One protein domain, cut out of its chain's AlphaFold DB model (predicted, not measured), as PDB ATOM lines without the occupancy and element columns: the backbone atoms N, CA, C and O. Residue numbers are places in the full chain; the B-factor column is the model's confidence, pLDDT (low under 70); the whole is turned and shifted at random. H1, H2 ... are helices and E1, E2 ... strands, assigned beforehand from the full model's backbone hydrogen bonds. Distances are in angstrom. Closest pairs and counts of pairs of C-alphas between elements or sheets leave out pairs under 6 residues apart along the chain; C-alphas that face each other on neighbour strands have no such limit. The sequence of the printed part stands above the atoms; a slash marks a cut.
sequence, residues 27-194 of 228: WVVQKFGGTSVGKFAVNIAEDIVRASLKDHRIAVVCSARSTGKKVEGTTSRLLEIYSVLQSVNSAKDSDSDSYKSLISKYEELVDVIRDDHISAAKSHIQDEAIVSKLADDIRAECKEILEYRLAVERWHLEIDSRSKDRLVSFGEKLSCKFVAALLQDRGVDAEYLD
ATOM      1  N   TRP A  27     165.926 127.110 136.160       84.31
ATOM      2  CA  TRP A  27     166.297 128.061 137.215       84.31
ATOM      3  C   TRP A  27     165.569 127.765 138.529       84.31
ATOM      4  O   TRP A  27     164.358 127.553 138.533       84.31
ATOM      5  N   VAL A  28     166.298 127.824 139.644       87.00
ATOM      6  CA  VAL A  28     165.770 127.711 141.009       87.00
ATOM      7  C   VAL A  28     166.259 128.899 141.835       87.00
ATOM      8  O   VAL A  28     167.451 129.204 141.868       87.00
ATOM      9  N   VAL A  29     165.331 129.565 142.525       88.12
ATOM     10  CA  VAL A  29     165.644 130.659 143.454       88.12
ATOM     11  C   VAL A  29     165.736 130.102 144.872       88.12
ATOM     12  O   VAL A  29     164.792 129.485 145.360       88.12
ATOM     13  N   GLN A  30     166.856 130.343 145.549       90.81
ATOM     14  CA  GLN A  30     167.099 129.897 146.920       90.81
ATOM     15  C   GLN A  30     167.267 131.107 147.839       90.81
ATOM     16  O   GLN A  30     168.216 131.883 147.709       90.81
ATOM     17  N   LYS A  31     166.327 131.287 148.773       94.19
ATOM     18  CA  LYS A  31     166.324 132.419 149.706       94.19
ATOM     19  C   LYS A  31     166.850 132.009 151.074       94.19
ATOM     20  O   LYS A  31     166.292 131.118 151.712       94.19
ATOM     21  N   PHE A  32     167.821 132.755 151.593       94.75
ATOM     22  CA  PHE A  32     168.401 132.537 152.917       94.75
ATOM     23  C   PHE A  32     168.123 133.714 153.857       94.75
ATOM     24  O   PHE A  32     168.232 134.889 153.498       94.75
ATOM     25  N   GLY A  33     167.700 133.404 155.085       93.50
ATOM     26  CA  GLY A  33     167.497 134.404 156.134       93.50
ATOM     27  C   GLY A  33     168.812 134.858 156.769       93.50
ATOM     28  O   GLY A  33     169.800 134.131 156.750       93.50
ATOM     29  N   GLY A  34     168.808 136.031 157.406       93.62
ATOM     30  CA  GLY A  34     170.016 136.636 157.979       93.62
ATOM     31  C   GLY A  34     170.719 135.784 159.035       93.62
ATOM     32  O   GLY A  34     171.946 135.709 159.078       93.62
ATOM     33  N   THR A  35     169.947 135.080 159.866       93.19
ATOM     34  CA  THR A  35     170.486 134.140 160.860       93.19
ATOM     35  C   THR A  35     171.035 132.872 160.209       93.19
ATOM     36  O   THR A  35     172.020 132.330 160.695       93.19
ATOM     37  N   SER A  36     170.444 132.425 159.097       94.12
ATOM     38  CA  SER A  36     170.964 131.295 158.321       94.12
ATOM     39  C   SER A  36     172.311 131.648 157.697       94.12
ATOM     40  O   SER A  36     173.271 130.913 157.895       94.12
ATOM     41  N   VAL A  37     172.408 132.812 157.043       95.62
ATOM     42  CA  VAL A  37     173.671 133.325 156.484       95.62
ATOM     43  C   VAL A  37     174.719 133.527 157.580       95.62
ATOM     44  O   VAL A  37     175.893 133.277 157.353       95.62
ATOM     45  N   GLY A  38     174.322 133.950 158.783       94.00
ATOM     46  CA  GLY A  38     175.266 134.177 159.880       94.00
ATOM     47  C   GLY A  38     175.785 132.920 160.574       94.00
ATOM     48  O   GLY A  38     176.875 132.963 161.124       94.00
ATOM     49  N   LYS A  39     175.023 131.819 160.583       93.50
ATOM     50  CA  LYS A  39     175.390 130.594 161.321       93.50
ATOM     51  C   LYS A  39     175.815 129.433 160.433       93.50
ATOM     52  O   LYS A  39     176.611 128.608 160.856       93.50
ATOM     53  N   PHE A  40     175.250 129.349 159.235       95.44
ATOM     54  CA  PHE A  40     175.319 128.166 158.381       95.44
ATOM     55  C   PHE A  40     175.810 128.519 156.974       95.44
ATOM     56  O   PHE A  40     175.446 127.848 156.014       95.44
ATOM     57  N   ALA A  41     176.613 129.582 156.829       95.69
ATOM     58  CA  ALA A  41     177.111 130.051 155.533       95.69
ATOM     59  C   ALA A  41     177.797 128.936 154.730       95.69
ATOM     60  O   ALA A  41     177.523 128.767 153.546       95.69
ATOM     61  N   VAL A  42     178.639 128.145 155.401       96.81
ATOM     62  CA  VAL A  42     179.372 127.032 154.784       96.81
ATOM     63  C   VAL A  42     178.416 125.938 154.305       96.81
ATOM     64  O   VAL A  42     178.482 125.552 153.143       96.81
ATOM     65  N   ASN A  43     177.464 125.512 155.143       97.38
ATOM     66  CA  ASN A  43     176.452 124.523 154.749       97.38
ATOM     67  C   ASN A  43     175.568 125.026 153.601       97.38
ATOM     68  O   ASN A  43     175.224 124.270 152.700       97.38
ATOM     69  N   ILE A  44     175.213 126.313 153.603       96.38
ATOM     70  CA  ILE A  44     174.482 126.932 152.495       96.38
ATOM     71  C   ILE A  44     175.289 126.813 151.199       96.38
ATOM     72  O   ILE A  44     174.737 126.403 150.180       96.38
ATOM     73  N   ALA A  45     176.580 127.146 151.231       96.75
ATOM     74  CA  ALA A  45     177.428 127.098 150.050       96.75
ATOM     75  C   ALA A  45     177.622 125.662 149.531       96.75
ATOM     76  O   ALA A  45     177.415 125.409 148.344       96.75
ATOM     77  N   GLU A  46     177.979 124.718 150.403       95.62
ATOM     78  CA  GLU A  46     178.357 123.356 150.007       95.62
ATOM     79  C   GLU A  46     177.169 122.415 149.836       95.62
ATOM     80  O   GLU A  46     177.017 121.783 148.789       95.62
ATOM     81  N   ASP A  47     176.325 122.333 150.860       96.62
ATOM     82  CA  ASP A  47     175.308 121.289 150.968       96.62
ATOM     83  C   ASP A  47     174.021 121.667 150.231       96.62
ATOM     84  O   ASP A  47     173.244 120.794 149.848       96.62
ATOM     85  N   ILE A  48     173.787 122.969 150.021       95.94
ATOM     86  CA  ILE A  48     172.557 123.477 149.404       95.94
ATOM     87  C   ILE A  48     172.837 124.003 147.996       95.94
ATOM     88  O   ILE A  48     172.374 123.414 147.016       95.94
ATOM     89  N   VAL A  49     173.596 125.094 147.868       96.12
ATOM     90  CA  VAL A  49     173.777 125.783 146.582       96.12
ATOM     91  C   VAL A  49     174.603 124.927 145.628       96.12
ATOM     92  O   VAL A  49     174.122 124.584 144.546       96.12
ATOM     93  N   ARG A  50     175.814 124.514 146.028       95.25
ATOM     94  CA  ARG A  50     176.709 123.720 145.170       95.25
ATOM     95  C   ARG A  50     176.105 122.372 144.790       95.25
ATOM     96  O   ARG A  50     176.217 121.959 143.638       95.25
ATOM     97  N   ALA A  51     175.426 121.703 145.721       93.12
ATOM     98  CA  ALA A  51     174.724 120.454 145.436       93.12
ATOM     99  C   ALA A  51     173.630 120.626 144.365       93.12
ATOM    100  O   ALA A  51     173.509 119.783 143.476       93.12
ATOM    101  N   SER A  52     172.888 121.740 144.406       92.62
ATOM    102  CA  SER A  52     171.777 122.017 143.482       92.62
ATOM    103  C   SER A  52     172.226 122.372 142.057       92.62
ATOM    104  O   SER A  52     171.445 122.233 141.115       92.62
ATOM    105  N   LEU A  53     173.483 122.793 141.865       92.50
ATOM    106  CA  LEU A  53     174.025 123.155 140.547       92.50
ATOM    107  C   LEU A  53     174.153 121.969 139.579       92.50
ATOM    108  O   LEU A  53     174.339 122.182 138.380       92.50
ATOM    109  N   LYS A  54     174.054 120.726 140.069       89.75
ATOM    110  CA  LYS A  54     174.087 119.514 139.232       89.75
ATOM    111  C   LYS A  54     172.926 119.478 138.238       89.75
ATOM    112  O   LYS A  54     173.137 119.169 137.064       89.75
ATOM    113  N   ASP A  55     171.744 119.864 138.706       90.31
ATOM    114  CA  ASP A  55     170.484 119.726 137.973       90.31
ATOM    115  C   ASP A  55     169.893 121.083 137.563       90.31
ATOM    116  O   ASP A  55     169.103 121.173 136.620       90.31
ATOM    117  N   HIS A  56     170.311 122.163 138.232       88.81
ATOM    118  CA  HIS A  56     169.684 123.474 138.115       88.81
ATOM    119  C   HIS A  56     170.683 124.614 137.943       88.81
ATOM    120  O   HIS A  56     171.884 124.500 138.178       88.81
ATOM    121  N   ARG A  57     170.132 125.756 137.548       87.31
ATOM    122  CA  ARG A  57     170.774 127.067 137.573       87.31
ATOM    123  C   ARG A  57     170.260 127.796 138.800       87.31
ATOM    124  O   ARG A  57     169.048 127.822 139.011       87.31
ATOM    125  N   ILE A  58     171.139 128.349 139.625       90.56
ATOM    126  CA  ILE A  58     170.740 128.837 140.949       90.56
ATOM    127  C   ILE A  58     170.841 130.356 141.021       90.56
ATOM    128  O   ILE A  58     171.878 130.928 140.704       90.56
ATOM    129  N   ALA A  59     169.772 130.997 141.491       90.50
ATOM    130  CA  ALA A  59     169.789 132.384 141.936       90.50
ATOM    131  C   ALA A  59     169.657 132.418 143.461       90.50
ATOM    132  O   ALA A  59     168.702 131.875 144.022       90.50
ATOM    133  N   VAL A  60     170.611 133.051 144.140       92.50
ATOM    134  CA  VAL A  60     170.633 133.139 145.604       92.50
ATOM    135  C   VAL A  60     170.144 134.511 146.057       92.50
ATOM    136  O   VAL A  60     170.599 135.534 145.553       92.50
ATOM    137  N   VAL A  61     169.235 134.535 147.034       93.38
ATOM    138  CA  VAL A  61     168.716 135.767 147.646       93.38
ATOM    139  C   VAL A  61     169.027 135.760 149.139       93.38
ATOM    140  O   VAL A  61     168.552 134.890 149.872       93.38
ATOM    141  N   CYS A  62     169.785 136.747 149.616       93.00
ATOM    142  CA  CYS A  62     170.184 136.837 151.021       93.00
ATOM    143  C   CYS A  62     169.501 138.012 151.723       93.00
ATOM    144  O   CYS A  62     169.552 139.145 151.257       93.00
ATOM    145  N   SER A  63     168.932 137.762 152.904       93.88
ATOM    146  CA  SER A  63     168.705 138.836 153.879       93.88
ATOM    147  C   SER A  63     170.025 139.231 154.559       93.88
ATOM    148  O   SER A  63     170.968 138.438 154.592       93.88
ATOM    149  N   ALA A  64     170.074 140.418 155.172       95.62
ATOM    150  CA  ALA A  64     171.262 140.893 155.880       95.62
ATOM    151  C   ALA A  64     171.708 139.958 157.029       95.62
ATOM    152  O   ALA A  64     170.880 139.496 157.818       95.62
ATOM    153  N   ARG A  65     173.018 139.706 157.155       95.81
ATOM    154  CA  ARG A  65     173.613 138.754 158.110       95.81
ATOM    155  C   ARG A  65     173.354 139.140 159.574       95.81
ATOM    156  O   ARG A  65     173.423 140.313 159.951       95.81
ATOM    157  N   SER A  66     173.105 138.128 160.412       91.94
ATOM    158  CA  SER A  66     173.042 138.244 161.880       91.94
ATOM    159  C   SER A  66     173.748 137.066 162.563       91.94
ATOM    160  O   SER A  66     173.388 135.917 162.298       91.94
ATOM    161  N   THR A  67     174.669 137.330 163.487       75.75
ATOM    162  CA  THR A  67     175.572 136.349 164.129       75.75
ATOM    163  C   THR A  67     174.986 135.627 165.353       75.75
ATOM    164  O   THR A  67     175.707 135.110 166.197       75.75
ATOM    165  N   GLY A  68     173.659 135.519 165.468       70.25
ATOM    166  CA  GLY A  68     173.048 134.803 166.592       70.25
ATOM    167  C   GLY A  68     171.645 135.270 166.911       70.25
ATOM    168  O   GLY A  68     170.673 134.553 166.657       70.25
ATOM    169  N   LYS A  69     171.556 136.483 167.457       72.44
ATOM    170  CA  LYS A  69     170.302 137.164 167.775       72.44
ATOM    171  C   LYS A  69     169.996 138.206 166.705       72.44
ATOM    172  O   LYS A  69     170.872 138.953 166.285       72.44
ATOM    173  N   LYS A  70     168.728 138.307 166.299       70.44
ATOM    174  CA  LYS A  70     168.289 139.304 165.302       70.44
ATOM    175  C   LYS A  70     168.546 140.747 165.754       70.44
ATOM    176  O   LYS A  70     168.857 141.596 164.926       70.44
ATOM    177  N   VAL A  71     168.447 141.013 167.057       69.56
ATOM    178  CA  VAL A  71     168.676 142.349 167.639       69.56
ATOM    179  C   VAL A  71     170.122 142.826 167.479       69.56
ATOM    180  O   VAL A  71     170.353 144.011 167.310       69.56
ATOM    181  N   GLU A  72     171.073 141.898 167.407       76.31
ATOM    182  CA  GLU A  72     172.493 142.159 167.139       76.31
ATOM    183  C   GLU A  72     172.816 141.936 165.647       76.31
ATOM    184  O   GLU A  72     173.952 141.652 165.277       76.31
ATOM    185  N   GLY A  73     171.811 141.982 164.766       89.44
ATOM    186  CA  GLY A  73     171.972 141.792 163.325       89.44
ATOM    187  C   GLY A  73     172.356 143.072 162.584       89.44
ATOM    188  O   GLY A  73     172.158 144.180 163.078       89.44
ATOM    189  N   THR A  74     172.852 142.916 161.355       96.25
ATOM    190  CA  THR A  74     173.242 144.045 160.491       96.25
ATOM    191  C   THR A  74     172.076 145.014 160.257       96.25
ATOM    192  O   THR A  74     172.245 146.216 160.423       96.25
ATOM    193  N   THR A  75     170.866 144.514 159.963       95.81
ATOM    194  CA  THR A  75     169.674 145.368 159.786       95.81
ATOM    195  C   THR A  75     169.380 146.210 161.022       95.81
ATOM    196  O   THR A  75     169.070 147.385 160.892       95.81
ATOM    197  N   SER A  76     169.501 145.639 162.221       95.88
ATOM    198  CA  SER A  76     169.232 146.360 163.469       95.88
ATOM    199  C   SER A  76     170.206 147.525 163.661       95.88
ATOM    200  O   SER A  76     169.772 148.630 163.970       95.88
ATOM    201  N   ARG A  77     171.499 147.317 163.369       96.50
ATOM    202  CA  ARG A  77     172.508 148.390 163.390       96.50
ATOM    203  C   ARG A  77     172.246 149.458 162.327       96.50
ATOM    204  O   ARG A  77     172.359 150.639 162.619       96.50
ATOM    205  N   LEU A  78     171.820 149.069 161.125       97.81
ATOM    206  CA  LEU A  78     171.451 150.017 160.062       97.81
ATOM    207  C   LEU A  78     170.219 150.863 160.429       97.81
ATOM    208  O   LEU A  78     170.150 152.040 160.083       97.81
ATOM    209  N   LEU A  79     169.258 150.300 161.164       97.62
ATOM    210  CA  LEU A  79     168.118 151.056 161.695       97.62
ATOM    211  C   LEU A  79     168.528 152.020 162.815       97.62
ATOM    212  O   LEU A  79     167.946 153.100 162.949       97.62
ATOM    213  N   GLU A  80     169.540 151.660 163.600       97.38
ATOM    214  CA  GLU A  80     170.135 152.577 164.569       97.38
ATOM    215  C   GLU A  80     170.876 153.720 163.864       97.38
ATOM    216  O   GLU A  80     170.636 154.878 164.193       97.38
ATOM    217  N   ILE A  81     171.664 153.418 162.826       97.88
ATOM    218  CA  ILE A  81     172.301 154.410 161.943       97.88
ATOM    219  C   ILE A  81     171.255 155.374 161.373       97.88
ATOM    220  O   ILE A  81     171.442 156.586 161.442       97.88
ATOM    221  N   TYR A  82     170.124 154.863 160.876       97.88
ATOM    222  CA  TYR A  82     169.013 155.691 160.398       97.88
ATOM    223  C   TYR A  82     168.480 156.637 161.488       97.88
ATOM    224  O   TYR A  82     168.277 157.823 161.240       97.88
ATOM    225  N   SER A  83     168.300 156.140 162.713       97.44
ATOM    226  CA  SER A  83     167.801 156.941 163.843       97.44
ATOM    227  C   SER A  83     168.803 158.025 164.274       97.44
ATOM    228  O   SER A  83     168.421 159.159 164.575       97.44
ATOM    229  N   VAL A  84     170.099 157.698 164.268       96.88
ATOM    230  CA  VAL A  84     171.180 158.662 164.519       96.88
ATOM    231  C   VAL A  84     171.216 159.714 163.411       96.88
ATOM    232  O   VAL A  84     171.271 160.901 163.715       96.88
ATOM    233  N   LEU A  85     171.085 159.312 162.145       95.81
ATOM    234  CA  LEU A  85     171.041 160.224 161.001       95.81
ATOM    235  C   LEU A  85     169.886 161.231 161.111       95.81
ATOM    236  O   LEU A  85     170.090 162.423 160.891       95.81
ATOM    237  N   GLN A  86     168.692 160.784 161.518       95.56
ATOM    238  CA  GLN A  86     167.556 161.679 161.785       95.56
ATOM    239  C   GLN A  86     167.859 162.691 162.898       95.56
ATOM    240  O   GLN A  86     167.474 163.858 162.802       95.56
ATOM    241  N   SER A  87     168.561 162.245 163.941       94.50
ATOM    242  CA  SER A  87     168.946 163.092 165.073       94.50
ATOM    243  C   SER A  87     169.978 164.144 164.660       94.50
ATOM    244  O   SER A  87     169.817 165.313 165.001       94.50
ATOM    245  N   VAL A  88     170.984 163.751 163.870       91.81
ATOM    246  CA  VAL A  88     171.986 164.655 163.276       91.81
ATOM    247  C   VAL A  88     171.301 165.718 162.417       91.81
ATOM    248  O   VAL A  88     171.547 166.903 162.602       91.81
ATOM    249  N   ASN A  89     170.377 165.315 161.545       90.19
ATOM    250  CA  ASN A  89     169.683 166.232 160.634       90.19
ATOM    251  C   ASN A  89     168.723 167.207 161.338       90.19
ATOM    252  O   ASN A  89     168.364 168.240 160.784       90.19
ATOM    253  N   SER A  90     168.283 166.875 162.554       90.38
ATOM    254  CA  SER A  90     167.407 167.732 163.363       90.38
ATOM    255  C   SER A  90     168.184 168.653 164.315       90.38
ATOM    256  O   SER A  90     167.581 169.510 164.970       90.38
ATOM    257  N   ALA A  91     169.502 168.470 164.438       88.81
ATOM    258  CA  ALA A  91     170.339 169.256 165.331       88.81
ATOM    259  C   ALA A  91     170.531 170.680 164.786       88.81
ATOM    260  O   ALA A  91     170.837 170.882 163.616       88.81
ATOM    261  N   LYS A  92     170.350 171.684 165.652       81.50
ATOM    262  CA  LYS A  92     170.454 173.109 165.280       81.50
ATOM    263  C   LYS A  92     171.863 173.684 165.420       81.50
ATOM    264  O   LYS A  92     172.140 174.727 164.842       81.50
ATOM    265  N   ASP A  93     172.702 173.040 166.226       87.38
ATOM    266  CA  ASP A  93     174.049 173.496 166.561       87.38
ATOM    267  C   ASP A  93     175.061 172.385 166.257       87.38
ATOM    268  O   ASP A  93     175.215 171.431 167.031       87.38
ATOM    269  N   SER A  94     175.722 172.521 165.107       82.88
ATOM    270  CA  SER A  94     176.735 171.595 164.599       82.88
ATOM    271  C   SER A  94     178.044 171.617 165.394       82.88
ATOM    272  O   SER A  94     178.843 170.691 165.267       82.88
ATOM    273  N   ASP A  95     178.277 172.629 166.233       86.19
ATOM    274  CA  ASP A  95     179.519 172.746 167.009       86.19
ATOM    275  C   ASP A  95     179.393 172.168 168.426       86.19
ATOM    276  O   ASP A  95     180.406 171.953 169.109       86.19
ATOM    277  N   SER A  96     178.165 171.851 168.842       91.25
ATOM    278  CA  SER A  96     177.864 171.270 170.149       91.25
ATOM    279  C   SER A  96     178.510 169.893 170.360       91.25
ATOM    280  O   SER A  96     178.620 169.068 169.448       91.25
ATOM    281  N   ASP A  97     178.876 169.591 171.610       92.81
ATOM    282  CA  ASP A  97     179.407 168.272 171.987       92.81
ATOM    283  C   ASP A  97     178.397 167.146 171.714       92.81
ATOM    284  O   ASP A  97     178.772 166.031 171.348       92.81
ATOM    285  N   SER A  98     177.098 167.453 171.818       91.81
ATOM    286  CA  SER A  98     176.031 166.516 171.467       91.81
ATOM    287  C   SER A  98     176.037 166.169 169.977       91.81
ATOM    288  O   SER A  98     175.819 165.008 169.640       91.81
ATOM    289  N   TYR A  99     176.275 167.140 169.087       92.69
ATOM    290  CA  TYR A  99     176.362 166.883 167.648       92.69
ATOM    291  C   TYR A  99     177.560 165.990 167.329       92.69
ATOM    292  O   TYR A  99     177.406 164.951 166.691       92.69
ATOM    293  N   LYS A 100     178.738 166.333 167.865       94.69
ATOM    294  CA  LYS A 100     179.962 165.535 167.698       94.69
ATOM    295  C   LYS A 100     179.775 164.098 168.188       94.69
ATOM    296  O   LYS A 100     180.153 163.169 167.483       94.69
ATOM    297  N   SER A 101     179.119 163.903 169.334       95.88
ATOM    298  CA  SER A 101     178.804 162.569 169.861       95.88
ATOM    299  C   SER A 101     177.892 161.756 168.933       95.88
ATOM    300  O   SER A 101     178.109 160.556 168.769       95.88
ATOM    301  N   LEU A 102     176.905 162.386 168.283       96.31
ATOM    302  CA  LEU A 102     176.056 161.710 167.295       96.31
ATOM    303  C   LEU A 102     176.848 161.285 166.054       96.31
ATOM    304  O   LEU A 102     176.633 160.181 165.555       96.31
ATOM    305  N   ILE A 103     177.770 162.128 165.577       95.69
ATOM    306  CA  ILE A 103     178.654 161.786 164.455       95.69
ATOM    307  C   ILE A 103     179.554 160.604 164.818       95.69
ATOM    308  O   ILE A 103     179.569 159.618 164.084       95.69
ATOM    309  N   SER A 104     180.218 160.643 165.978       97.25
ATOM    310  CA  SER A 104     181.045 159.523 166.443       97.25
ATOM    311  C   SER A 104     180.231 158.237 166.569       97.25
ATOM    312  O   SER A 104     180.652 157.195 166.077       97.25
ATOM    313  N   LYS A 105     179.013 158.307 167.120       97.81
ATOM    314  CA  LYS A 105     178.118 157.146 167.209       97.81
ATOM    315  C   LYS A 105     177.740 156.587 165.830       97.81
ATOM    316  O   LYS A 105     177.647 155.372 165.664       97.81
ATOM    317  N   TYR A 106     177.487 157.454 164.850       97.94
ATOM    318  CA  TYR A 106     177.201 157.038 163.475       97.94
ATOM    319  C   TYR A 106     178.384 156.261 162.881       97.94
ATOM    320  O   TYR A 106     178.195 155.177 162.333       97.94
ATOM    321  N   GLU A 107     179.596 156.801 163.020       98.12
ATOM    322  CA  GLU A 107     180.834 156.204 162.508       98.12
ATOM    323  C   GLU A 107     181.151 154.871 163.199       98.12
ATOM    324  O   GLU A 107     181.401 153.875 162.523       98.12
ATOM    325  N   GLU A 108     181.021 154.804 164.526       98.25
ATOM    326  CA  GLU A 108     181.199 153.573 165.305       98.25
ATOM    327  C   GLU A 108     180.246 152.455 164.856       98.25
ATOM    328  O   GLU A 108     180.654 151.302 164.718       98.25
ATOM    329  N   LEU A 109     178.975 152.770 164.582       98.00
ATOM    330  CA  LEU A 109     178.016 151.772 164.097       98.00
ATOM    331  C   LEU A 109     178.398 151.224 162.715       98.00
ATOM    332  O   LEU A 109     178.234 150.024 162.472       98.00
ATOM    333  N   VAL A 110     178.900 152.079 161.818       98.44
ATOM    334  CA  VAL A 110     179.387 151.659 160.495       98.44
ATOM    335  C   VAL A 110     180.618 150.765 160.639       98.44
ATOM    336  O   VAL A 110     180.688 149.719 159.990       98.44
ATOM    337  N   ASP A 111     181.538 151.123 161.528       98.31
ATOM    338  CA  ASP A 111     182.747 150.354 161.814       98.31
ATOM    339  C   ASP A 111     182.429 148.968 162.381       98.31
ATOM    340  O   ASP A 111     182.963 147.968 161.903       98.31
ATOM    341  N   VAL A 112     181.475 148.871 163.312       96.88
ATOM    342  CA  VAL A 112     181.023 147.578 163.846       96.88
ATOM    343  C   VAL A 112     180.436 146.691 162.743       96.88
ATOM    344  O   VAL A 112     180.680 145.484 162.734       96.88
ATOM    345  N   ILE A 113     179.674 147.256 161.798       97.75
ATOM    346  CA  ILE A 113     179.176 146.498 160.639       97.75
ATOM    347  C   ILE A 113     180.355 146.037 159.775       97.75
ATOM    348  O   ILE A 113     180.456 144.851 159.467       97.75
ATOM    349  N   ARG A 114     181.258 146.947 159.400       98.56
ATOM    350  CA  ARG A 114     182.433 146.635 158.575       98.56
ATOM    351  C   ARG A 114     183.234 145.479 159.172       98.56
ATOM    352  O   ARG A 114     183.519 144.501 158.480       98.56
ATOM    353  N   ASP A 115     183.574 145.584 160.449       97.88
ATOM    354  CA  ASP A 115     184.487 144.661 161.112       97.88
ATOM    355  C   ASP A 115     183.839 143.287 161.331       97.88
ATOM    356  O   ASP A 115     184.497 142.268 161.114       97.88
ATOM    357  N   ASP A 116     182.535 143.230 161.635       96.56
ATOM    358  CA  ASP A 116     181.772 141.972 161.694       96.56
ATOM    359  C   ASP A 116     181.753 141.259 160.328       96.56
ATOM    360  O   ASP A 116     181.947 140.045 160.243       96.56
ATOM    361  N   HIS A 117     181.571 142.005 159.230       98.12
ATOM    362  CA  HIS A 117     181.587 141.452 157.866       98.12
ATOM    363  C   HIS A 117     182.970 140.981 157.422       98.12
ATOM    364  O   HIS A 117     183.079 139.883 156.873       98.12
ATOM    365  N   ILE A 118     184.027 141.739 157.710       98.56
ATOM    366  CA  ILE A 118     185.403 141.324 157.406       98.56
ATOM    367  C   ILE A 118     185.813 140.122 158.264       98.56
ATOM    368  O   ILE A 118     186.466 139.204 157.767       98.56
ATOM    369  N   SER A 119     185.427 140.092 159.540       97.62
ATOM    370  CA  SER A 119     185.696 138.951 160.419       97.62
ATOM    371  C   SER A 119     185.007 137.679 159.919       97.62
ATOM    372  O   SER A 119     185.648 136.628 159.850       97.62
ATOM    373  N   ALA A 120     183.745 137.770 159.487       96.75
ATOM    374  CA  ALA A 120     183.037 136.640 158.889       96.75
ATOM    375  C   ALA A 120     183.718 136.130 157.608       96.75
ATOM    376  O   ALA A 120     183.854 134.919 157.441       96.75
ATOM    377  N   ALA A 121     184.189 137.030 156.736       98.00
ATOM    378  CA  ALA A 121     184.953 136.661 155.542       98.00
ATOM    379  C   ALA A 121     186.197 135.839 155.910       98.00
ATOM    380  O   ALA A 121     186.328 134.697 155.475       98.00
ATOM    381  N   LYS A 122     187.038 136.373 156.804       98.25
ATOM    382  CA  LYS A 122     188.256 135.707 157.296       98.25
ATOM    383  C   LYS A 122     187.996 134.371 157.999       98.25
ATOM    384  O   LYS A 122     188.870 133.519 158.029       98.25
ATOM    385  N   SER A 123     186.820 134.195 158.601       97.31
ATOM    386  CA  SER A 123     186.501 132.975 159.357       97.31
ATOM    387  C   SER A 123     186.039 131.815 158.471       97.31
ATOM    388  O   SER A 123     186.069 130.667 158.909       97.31
ATOM    389  N   HIS A 124     185.548 132.098 157.262       97.31
ATOM    390  CA  HIS A 124     184.833 131.108 156.449       97.31
ATOM    391  C   HIS A 124     185.425 130.873 155.058       97.31
ATOM    392  O   HIS A 124     185.186 129.806 154.487       97.31
ATOM    393  N   ILE A 125     186.180 131.838 154.534       98.38
ATOM    394  CA  ILE A 125     186.825 131.793 153.219       98.38
ATOM    395  C   ILE A 125     188.303 131.453 153.427       98.38
ATOM    396  O   ILE A 125     188.933 132.021 154.317       98.38
ATOM    397  N   GLN A 126     188.834 130.511 152.645       98.00
ATOM    398  CA  GLN A 126     190.211 130.023 152.777       98.00
ATOM    399  C   GLN A 126     191.174 130.754 151.838       98.00
ATOM    400  O   GLN A 126     192.330 130.975 152.190       98.00
ATOM    401  N   ASP A 127     190.716 131.128 150.643       98.31
ATOM    402  CA  ASP A 127     191.532 131.869 149.686       98.31
ATOM    403  C   ASP A 127     191.721 133.331 150.132       98.31
ATOM    404  O   ASP A 127     190.799 134.153 150.108       98.31
ATOM    405  N   GLU A 128     192.954 133.671 150.509       98.25
ATOM    406  CA  GLU A 128     193.340 135.008 150.972       98.25
ATOM    407  C   GLU A 128     193.127 136.108 149.920       98.25
ATOM    408  O   GLU A 128     192.837 137.255 150.272       98.25
ATOM    409  N   ALA A 129     193.220 135.795 148.623       98.44
ATOM    410  CA  ALA A 129     192.948 136.768 147.569       98.44
ATOM    411  C   ALA A 129     191.449 137.093 147.495       98.44
ATOM    412  O   ALA A 129     191.076 138.263 147.346       98.44
ATOM    413  N   ILE A 130     190.583 136.085 147.667       98.50
ATOM    414  CA  ILE A 130     189.128 136.278 147.757       98.50
ATOM    415  C   ILE A 130     188.776 137.080 149.015       98.50
ATOM    416  O   ILE A 130     188.005 138.038 148.929       98.50
ATOM    417  N   VAL A 131     189.372 136.746 150.168       98.69
ATOM    418  CA  VAL A 131     189.194 137.504 151.422       98.69
ATOM    419  C   VAL A 131     189.606 138.960 151.241       98.69
ATOM    420  O   VAL A 131     188.853 139.857 151.627       98.69
ATOM    421  N   SER A 132     190.773 139.212 150.641       98.56
ATOM    422  CA  SER A 132     191.274 140.567 150.407       98.56
ATOM    423  C   SER A 132     190.311 141.374 149.540       98.56
ATOM    424  O   SER A 132     189.908 142.468 149.933       98.56
ATOM    425  N   LYS A 133     189.888 140.817 148.397       98.62
ATOM    426  CA  LYS A 133     188.946 141.476 147.485       98.62
ATOM    427  C   LYS A 133     187.609 141.766 148.166       98.62
ATOM    428  O   LYS A 133     187.093 142.876 148.065       98.62
ATOM    429  N   LEU A 134     187.050 140.789 148.882       98.69
ATOM    430  CA  LEU A 134     185.788 140.975 149.595       98.69
ATOM    431  C   LEU A 134     185.917 142.030 150.704       98.69
ATOM    432  O   LEU A 134     184.993 142.812 150.911       98.69
ATOM    433  N   ALA A 135     187.041 142.076 151.420       98.75
ATOM    434  CA  ALA A 135     187.271 143.087 152.444       98.75
ATOM    435  C   ALA A 135     187.320 144.504 151.852       98.75
ATOM    436  O   ALA A 135     186.768 145.425 152.454       98.75
ATOM    437  N   ASP A 136     187.929 144.681 150.679       98.75
ATOM    438  CA  ASP A 136     187.927 145.961 149.963       98.75
ATOM    439  C   ASP A 136     186.520 146.352 149.505       98.75
ATOM    440  O   ASP A 136     186.092 147.483 149.742       98.75
ATOM    441  N   ASP A 137     185.759 145.398 148.964       98.44
ATOM    442  CA  ASP A 137     184.350 145.593 148.626       98.44
ATOM    443  C   ASP A 137     183.526 146.027 149.852       98.44
ATOM    444  O   ASP A 137     182.776 146.996 149.780       98.44
ATOM    445  N   ILE A 138     183.676 145.351 150.998       98.69
ATOM    446  CA  ILE A 138     182.971 145.699 152.246       98.69
ATOM    447  C   ILE A 138     183.334 147.118 152.695       98.69
ATOM    448  O   ILE A 138     182.451 147.893 153.059       98.69
ATOM    449  N   ARG A 139     184.624 147.481 152.661       98.75
ATOM    450  CA  ARG A 139     185.081 148.835 153.014       98.75
ATOM    451  C   ARG A 139     184.467 149.887 152.100       98.75
ATOM    452  O   ARG A 139     184.061 150.932 152.600       98.75
ATOM    453  N   ALA A 140     184.380 149.612 150.799       98.38
ATOM    454  CA  ALA A 140     183.757 150.513 149.839       98.38
ATOM    455  C   ALA A 140     182.264 150.724 150.147       98.38
ATOM    456  O   ALA A 140     181.827 151.865 150.254       98.38
ATOM    457  N   GLU A 141     181.499 149.659 150.404       97.81
ATOM    458  CA  GLU A 141     180.078 149.793 150.774       97.81
ATOM    459  C   GLU A 141     179.884 150.536 152.109       97.81
ATOM    460  O   GLU A 141     178.970 151.344 152.254       97.81
ATOM    461  N   CYS A 142     180.750 150.309 153.100       98.38
ATOM    462  CA  CYS A 142     180.707 151.057 154.359       98.38
ATOM    463  C   CYS A 142     181.065 152.539 154.162       98.38
ATOM    464  O   CYS A 142     180.467 153.403 154.801       98.38
ATOM    465  N   LYS A 143     181.992 152.848 153.247       98.38
ATOM    466  CA  LYS A 143     182.327 154.224 152.861       98.38
ATOM    467  C   LYS A 143     181.132 154.936 152.226       98.38
ATOM    468  O   LYS A 143     180.880 156.081 152.581       98.38
ATOM    469  N   GLU A 144     180.343 154.254 151.399       97.88
ATOM    470  CA  GLU A 144     179.097 154.805 150.843       97.88
ATOM    471  C   GLU A 144     178.086 155.194 151.937       97.88
ATOM    472  O   GLU A 144     177.406 156.214 151.821       97.88
ATOM    473  N   ILE A 145     178.001 154.438 153.040       97.50
ATOM    474  CA  ILE A 145     177.149 154.802 154.188       97.50
ATOM    475  C   ILE A 145     177.659 156.086 154.866       97.50
ATOM    476  O   ILE A 145     176.857 156.941 155.252       97.50
ATOM    477  N   LEU A 146     178.977 156.250 155.006       97.81
ATOM    478  CA  LEU A 146     179.583 157.467 155.562       97.81
ATOM    479  C   LEU A 146     179.359 158.676 154.644       97.81
ATOM    480  O   LEU A 146     178.948 159.742 155.102       97.81
ATOM    481  N   GLU A 147     179.571 158.504 153.342       97.00
ATOM    482  CA  GLU A 147     179.357 159.548 152.340       97.00
ATOM    483  C   GLU A 147     177.882 159.938 152.219       97.00
ATOM    484  O   GLU A 147     177.569 161.113 152.025       97.00
ATOM    485  N   TYR A 148     176.962 158.992 152.422       95.50
ATOM    486  CA  TYR A 148     175.534 159.283 152.446       95.50
ATOM    487  C   TYR A 148     175.161 160.278 153.554       95.50
ATOM    488  O   TYR A 148     174.399 161.207 153.293       95.50
ATOM    489  N   ARG A 149     175.749 160.164 154.756       94.62
ATOM    490  CA  ARG A 149     175.562 161.153 155.836       94.62
ATOM    491  C   ARG A 149     176.001 162.547 155.393       94.62
ATOM    492  O   ARG A 149     175.252 163.507 155.554       94.62
ATOM    493  N   LEU A 150     177.200 162.642 154.814       93.69
ATOM    494  CA  LEU A 150     177.754 163.902 154.312       93.69
ATOM    495  C   LEU A 150     176.874 164.506 153.213       93.69
ATOM    496  O   LEU A 150     176.703 165.720 153.156       93.69
ATOM    497  N   ALA A 151     176.303 163.672 152.345       93.75
ATOM    498  CA  ALA A 151     175.385 164.117 151.307       93.75
ATOM    499  C   ALA A 151     174.069 164.646 151.893       93.75
ATOM    500  O   ALA A 151     173.603 165.699 151.464       93.75
ATOM    501  N   VAL A 152     173.488 163.957 152.879       91.50
ATOM    502  CA  VAL A 152     172.271 164.413 153.567       91.50
ATOM    503  C   VAL A 152     172.489 165.786 154.202       91.50
ATOM    504  O   VAL A 152     171.685 166.683 153.968       91.50
ATOM    505  N   GLU A 153     173.606 165.973 154.908       88.56
ATOM    506  CA  GLU A 153     173.990 167.245 155.535       88.56
ATOM    507  C   GLU A 153     174.228 168.349 154.492       88.56
ATOM    508  O   GLU A 153     173.623 169.418 154.545       88.56
ATOM    509  N   ARG A 154     175.063 168.080 153.482       91.00
ATOM    510  CA  ARG A 154     175.443 169.068 152.462       91.00
ATOM    511  C   ARG A 154     174.263 169.536 151.613       91.00
ATOM    512  O   ARG A 154     174.207 170.703 151.226       91.00
ATOM    513  N   TRP A 155     173.355 168.624 151.281       92.25
ATOM    514  CA  TRP A 155     172.254 168.877 150.353       92.25
ATOM    515  C   TRP A 155     170.899 169.032 151.044       92.25
ATOM    516  O   TRP A 155     169.902 169.197 150.348       92.25
ATOM    517  N   HIS A 156     170.862 169.015 152.382       86.50
ATOM    518  CA  HIS A 156     169.644 169.138 153.190       86.50
ATOM    519  C   HIS A 156     168.551 168.157 152.739       86.50
ATOM    520  O   HIS A 156     167.396 168.531 152.530       86.50
ATOM    521  N   LEU A 157     168.941 166.899 152.521       89.62
ATOM    522  CA  LEU A 157     168.024 165.879 152.019       89.62
ATOM    523  C   LEU A 157     167.015 165.481 153.099       89.62
ATOM    524  O   LEU A 157     167.359 165.330 154.273       89.62
ATOM    525  N   GLU A 158     165.772 165.241 152.690       89.31
ATOM    526  CA  GLU A 158     164.763 164.676 153.582       89.31
ATOM    527  C   GLU A 158     165.126 163.231 153.968       89.31
ATOM    528  O   GLU A 158     165.557 162.423 153.139       89.31
ATOM    529  N   ILE A 159     164.941 162.895 155.247       93.06
ATOM    530  CA  ILE A 159     165.141 161.538 155.762       93.06
ATOM    531  C   ILE A 159     163.773 160.887 155.954       93.06
ATOM    532  O   ILE A 159     163.074 161.166 156.930       93.06
ATOM    533  N   ASP A 160     163.412 160.013 155.019       92.38
ATOM    534  CA  ASP A 160     162.108 159.360 154.945       92.38
ATOM    535  C   ASP A 160     162.230 157.821 154.875       92.38
ATOM    536  O   ASP A 160     163.283 157.223 155.130       92.38
ATOM    537  N   SER A 161     161.135 157.151 154.502       91.12
ATOM    538  CA  SER A 161     161.128 155.699 154.312       91.12
ATOM    539  C   SER A 161     162.098 155.222 153.227       91.12
ATOM    540  O   SER A 161     162.622 154.120 153.346       91.12
ATOM    541  N   ARG A 162     162.385 156.029 152.197       89.69
ATOM    542  CA  ARG A 162     163.346 155.663 151.145       89.69
ATOM    543  C   ARG A 162     164.775 155.717 151.667       89.69
ATOM    544  O   ARG A 162     165.569 154.838 151.343       89.69
ATOM    545  N   SER A 163     165.091 156.701 152.505       92.00
ATOM    546  CA  SER A 163     166.386 156.787 153.195       92.00
ATOM    547  C   SER A 163     166.615 155.568 154.095       92.00
ATOM    548  O   SER A 163     167.709 154.999 154.116       92.00
ATOM    549  N   LYS A 164     165.561 155.102 154.779       94.50
ATOM    550  CA  LYS A 164     165.583 153.847 155.543       94.50
ATOM    551  C   LYS A 164     165.830 152.631 154.646       94.50
ATOM    552  O   LYS A 164     166.706 151.830 154.964       94.50
ATOM    553  N   ASP A 165     165.089 152.493 153.548       91.38
ATOM    554  CA  ASP A 165     165.224 151.352 152.632       91.38
ATOM    555  C   ASP A 165     166.631 151.288 152.017       91.38
ATOM    556  O   ASP A 165     167.242 150.220 151.987       91.38
ATOM    557  N   ARG A 166     167.196 152.443 151.633       93.25
ATOM    558  CA  ARG A 166     168.583 152.556 151.155       93.25
ATOM    559  C   ARG A 166     169.596 152.108 152.206       93.25
ATOM    560  O   ARG A 166     170.550 151.412 151.879       93.25
ATOM    561  N   LEU A 167     169.424 152.503 153.468       95.25
ATOM    562  CA  LEU A 167     170.331 152.053 154.524       95.25
ATOM    563  C   LEU A 167     170.234 150.539 154.728       95.25
ATOM    564  O   LEU A 167     171.255 149.865 154.810       95.25
ATOM    565  N   VAL A 168     169.020 149.984 154.756       94.50
ATOM    566  CA  VAL A 168     168.806 148.542 154.941       94.50
ATOM    567  C   VAL A 168     169.395 147.718 153.788       94.50
ATOM    568  O   VAL A 168     169.970 146.656 154.053       94.50
ATOM    569  N   SER A 169     169.334 148.210 152.544       94.25
ATOM    570  CA  SER A 169     169.837 147.484 151.368       94.25
ATOM    571  C   SER A 169     171.347 147.225 151.413       94.25
ATOM    572  O   SER A 169     171.801 146.203 150.897       94.25
ATOM    573  N   PHE A 170     172.139 148.069 152.092       96.69
ATOM    574  CA  PHE A 170     173.567 147.794 152.303       96.69
ATOM    575  C   PHE A 170     173.793 146.470 153.036       96.69
ATOM    576  O   PHE A 170     174.681 145.701 152.678       96.69
ATOM    577  N   GLY A 171     172.960 146.148 154.029       96.69
ATOM    578  CA  GLY A 171     173.090 144.895 154.771       96.69
ATOM    579  C   GLY A 171     172.861 143.659 153.896       96.69
ATOM    580  O   GLY A 171     173.555 142.648 154.043       96.69
ATOM    581  N   GLU A 172     171.900 143.737 152.977       95.31
ATOM    582  CA  GLU A 172     171.583 142.672 152.018       95.31
ATOM    583  C   GLU A 172     172.700 142.525 150.985       95.31
ATOM    584  O   GLU A 172     173.180 141.413 150.758       95.31
ATOM    585  N   LYS A 173     173.189 143.648 150.447       96.19
ATOM    586  CA  LYS A 173     174.317 143.707 149.512       96.19
ATOM    587  C   LYS A 173     175.587 143.094 150.096       96.19
ATOM    588  O   LYS A 173     176.154 142.184 149.492       96.19
ATOM    589  N   LEU A 174     175.979 143.503 151.305       98.00
ATOM    590  CA  LEU A 174     177.129 142.942 152.025       98.00
ATOM    591  C   LEU A 174     176.998 141.420 152.217       98.00
ATOM    592  O   LEU A 174     177.957 140.670 152.041       98.00
ATOM    593  N   SER A 175     175.790 140.946 152.528       97.31
ATOM    594  CA  SER A 175     175.535 139.515 152.745       97.31
ATOM    595  C   SER A 175     175.570 138.711 151.449       97.31
ATOM    596  O   SER A 175     176.096 137.601 151.437       97.31
ATOM    597  N   CYS A 176     175.045 139.263 150.353       97.19
ATOM    598  CA  CYS A 176     175.122 138.628 149.041       97.19
ATOM    599  C   CYS A 176     176.570 138.562 148.538       97.19
ATOM    600  O   CYS A 176     176.987 137.507 148.071       97.19
ATOM    601  N   LYS A 177     177.353 139.641 148.690       98.12
ATOM    602  CA  LYS A 177     178.788 139.653 148.356       98.12
ATOM    603  C   LYS A 177     179.567 138.604 149.151       98.12
ATOM    604  O   LYS A 177     180.344 137.857 148.564       98.12
ATOM    605  N   PHE A 178     179.305 138.485 150.455       98.44
ATOM    606  CA  PHE A 178     179.908 137.446 151.294       98.44
ATOM    607  C   PHE A 178     179.572 136.027 150.812       98.44
ATOM    608  O   PHE A 178     180.470 135.202 150.671       98.44
ATOM    609  N   VAL A 179     178.298 135.739 150.519       98.12
ATOM    610  CA  VAL A 179     177.888 134.414 150.021       98.12
ATOM    611  C   VAL A 179     178.476 134.124 148.636       98.12
ATOM    612  O   VAL A 179     178.930 133.009 148.408       98.12
ATOM    613  N   ALA A 180     178.522 135.108 147.733       98.06
ATOM    614  CA  ALA A 180     179.137 134.950 146.416       98.06
ATOM    615  C   ALA A 180     180.638 134.633 146.523       98.06
ATOM    616  O   ALA A 180     181.106 133.684 145.904       98.06
ATOM    617  N   ALA A 181     181.373 135.362 147.363       98.50
ATOM    618  CA  ALA A 181     182.789 135.102 147.613       98.50
ATOM    619  C   ALA A 181     183.028 133.716 148.240       98.50
ATOM    620  O   ALA A 181     183.940 133.001 147.839       98.50
ATOM    621  N   LEU A 182     182.174 133.297 149.179       98.38
ATOM    622  CA  LEU A 182     182.250 131.958 149.765       98.38
ATOM    623  C   LEU A 182     181.959 130.855 148.737       98.38
ATOM    624  O   LEU A 182     182.561 129.790 148.790       98.38
ATOM    625  N   LEU A 183     181.054 131.089 147.788       98.25
ATOM    626  CA  LEU A 183     180.806 130.162 146.684       98.25
ATOM    627  C   LEU A 183     182.023 130.066 145.750       98.25
ATOM    628  O   LEU A 183     182.432 128.952 145.414       98.25
ATOM    629  N   GLN A 184     182.640 131.200 145.406       98.19
ATOM    630  CA  GLN A 184     183.872 131.256 144.606       98.19
ATOM    631  C   GLN A 184     185.012 130.464 145.258       98.19
ATOM    632  O   GLN A 184     185.652 129.655 144.590       98.19
ATOM    633  N   ASP A 185     185.194 130.605 146.573       98.00
ATOM    634  CA  ASP A 185     186.153 129.825 147.373       98.00
ATOM    635  C   ASP A 185     185.919 128.307 147.277       98.00
ATOM    636  O   ASP A 185     186.859 127.516 147.318       98.00
ATOM    637  N   ARG A 186     184.669 127.873 147.066       96.94
ATOM    638  CA  ARG A 186     184.305 126.458 146.852       96.94
ATOM    639  C   ARG A 186     184.260 126.043 145.383       96.94
ATOM    640  O   ARG A 186     183.731 124.971 145.066       96.94
ATOM    641  N   GLY A 187     184.836 126.853 144.498       95.75
ATOM    642  CA  GLY A 187     184.931 126.583 143.067       95.75
ATOM    643  C   GLY A 187     183.597 126.700 142.332       95.75
ATOM    644  O   GLY A 187     183.406 126.044 141.309       95.75
ATOM    645  N   VAL A 188     182.652 127.475 142.869       95.50
ATOM    646  CA  VAL A 188     181.402 127.819 142.187       95.50
ATOM    647  C   VAL A 188     181.563 129.187 141.536       95.50
ATOM    648  O   VAL A 188     181.852 130.165 142.224       95.50
ATOM    649  N   ASP A 189     181.327 129.267 140.227       92.88
ATOM    650  CA  ASP A 189     181.222 130.555 139.545       92.88
ATOM    651  C   ASP A 189     179.965 131.291 140.029       92.88
ATOM    652  O   ASP A 189     178.832 130.854 139.813       92.88
ATOM    653  N   ALA A 190     180.178 132.365 140.784       94.00
ATOM    654  CA  ALA A 190     179.131 133.135 141.430       94.00
ATOM    655  C   ALA A 190     179.479 134.619 141.379       94.00
ATOM    656  O   ALA A 190     180.611 135.014 141.646       94.00
ATOM    657  N   GLU A 191     178.485 135.461 141.115       92.06
ATOM    658  CA  GLU A 191     178.634 136.913 141.100       92.06
ATOM    659  C   GLU A 191     177.482 137.555 141.877       92.06
ATOM    660  O   GLU A 191     176.344 137.080 141.853       92.06
ATOM    661  N   TYR A 192     177.769 138.663 142.556       92.06
ATOM    662  CA  TYR A 192     176.719 139.517 143.087       92.06
ATOM    663  C   TYR A 192     175.976 140.229 141.943       92.06
ATOM    664  O   TYR A 192     176.580 140.791 141.029       92.06
ATOM    665  N   LEU A 193     174.647 140.236 142.016       86.50
ATOM    666  CA  LEU A 193     173.777 140.992 141.123       86.50
ATOM    667  C   LEU A 193     173.007 142.030 141.933       86.50
ATOM    668  O   LEU A 193     172.176 141.663 142.765       86.50
ATOM    669  N   ASP A 194     173.235 143.310 141.647       83.19
ATOM    670  CA  ASP A 194     172.329 144.358 142.101       83.19
ATOM    671  C   ASP A 194     171.122 144.418 141.157       83.19
ATOM    672  O   ASP A 194     171.244 144.687 139.960       83.19
TER     673      ASP A 194
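This is residues 27 to 194 of the 228 residues of the protein "AA_kinase domain-containing protein" of Monilinia fructigena (UniProt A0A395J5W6). Four long helices, H3, H4, H5 and H6, run side by side in an up-and-down bundle, each against the one before it, and at one end of it sits a small head made of two parallel strands, E1 and E2, with the short helices H1 and H2. H6 touches the other three bundle helices, and its residues 179 to 183 meet H2 in the head. The printed part has 168 residues, with six named helices and two named strands in the order E1 H1 H2 E2 H3 H4 H5 H6; the class is mostly helix. The whole is compact, with a radius of gyration of the C-alphas of 17.5 A, and its C-alphas span 60 by 30 by 28 A, only just a rod.

E1, residues 27 to 32, and E2, residues 56 to 62, are parallel neighbours at 27 degrees; N 28 and O 57 are 2.8 A apart and N 59 and O 28 3.0 A, within hydrogen-bond range. Between them along the chain come H1, residues 34 to 39, and H2, residues 41 to 52, in a strand-helix-strand unit, two parallel neighbour strands with helices between, whose crossover is right-handed. The closest C-alphas of H2 and E2 are those of Val 49 and Ile 58, 7.1 A apart. H3, residues 74 to 90, and H4, residues 97 to 124, form a hairpin and touch at a shallow tilt of 18 degrees, opposite ways, closest at the C-alphas of Ile 81 and Tyr 106, 5.8 A. H4 and H5, residues 128 to 155, form another hairpin, touching closest at the C-alphas of Ile 118 and Ala 135, 5.6 A. H6, residues 161 to 185, is the hub; it forms a hairpin with H5 at a shallow tilt of 9 degrees, the C-alphas of Ile 130 and Ala 181 being closest at 6.4 A. H6 touches H2 only just about perpendicular, at 70.3 degrees, closest at the C-alphas of Ala 45 and Leu 183, 5.7 A. Every O i to N i+4 pair is within hydrogen-bond range in H1, H3, H4 and H5; in H2 4 of 8 are, in H6 18 of 21.

E1 begins at C-alpha 27 (166.297, 128.061, 137.215). From first to last C-alpha, E2 measures 18.6 A, H3 24.6 A, H4 40.6 A, H5 39.9 A and H6 36.7 A. H4 begins at C-alpha 97 (179.407, 168.272, 171.987), and H6 ends at C-alpha 185 (186.153, 129.825, 147.373).

The two C-alphas farthest apart, those of Asp 55 and Ser 96, are 61.2 A apart. The printed part has no cut, and the link from E2 to H3, 11 residues, is long. The mean pLDDT of the printed part is 94.0, and residue 71 is under 70.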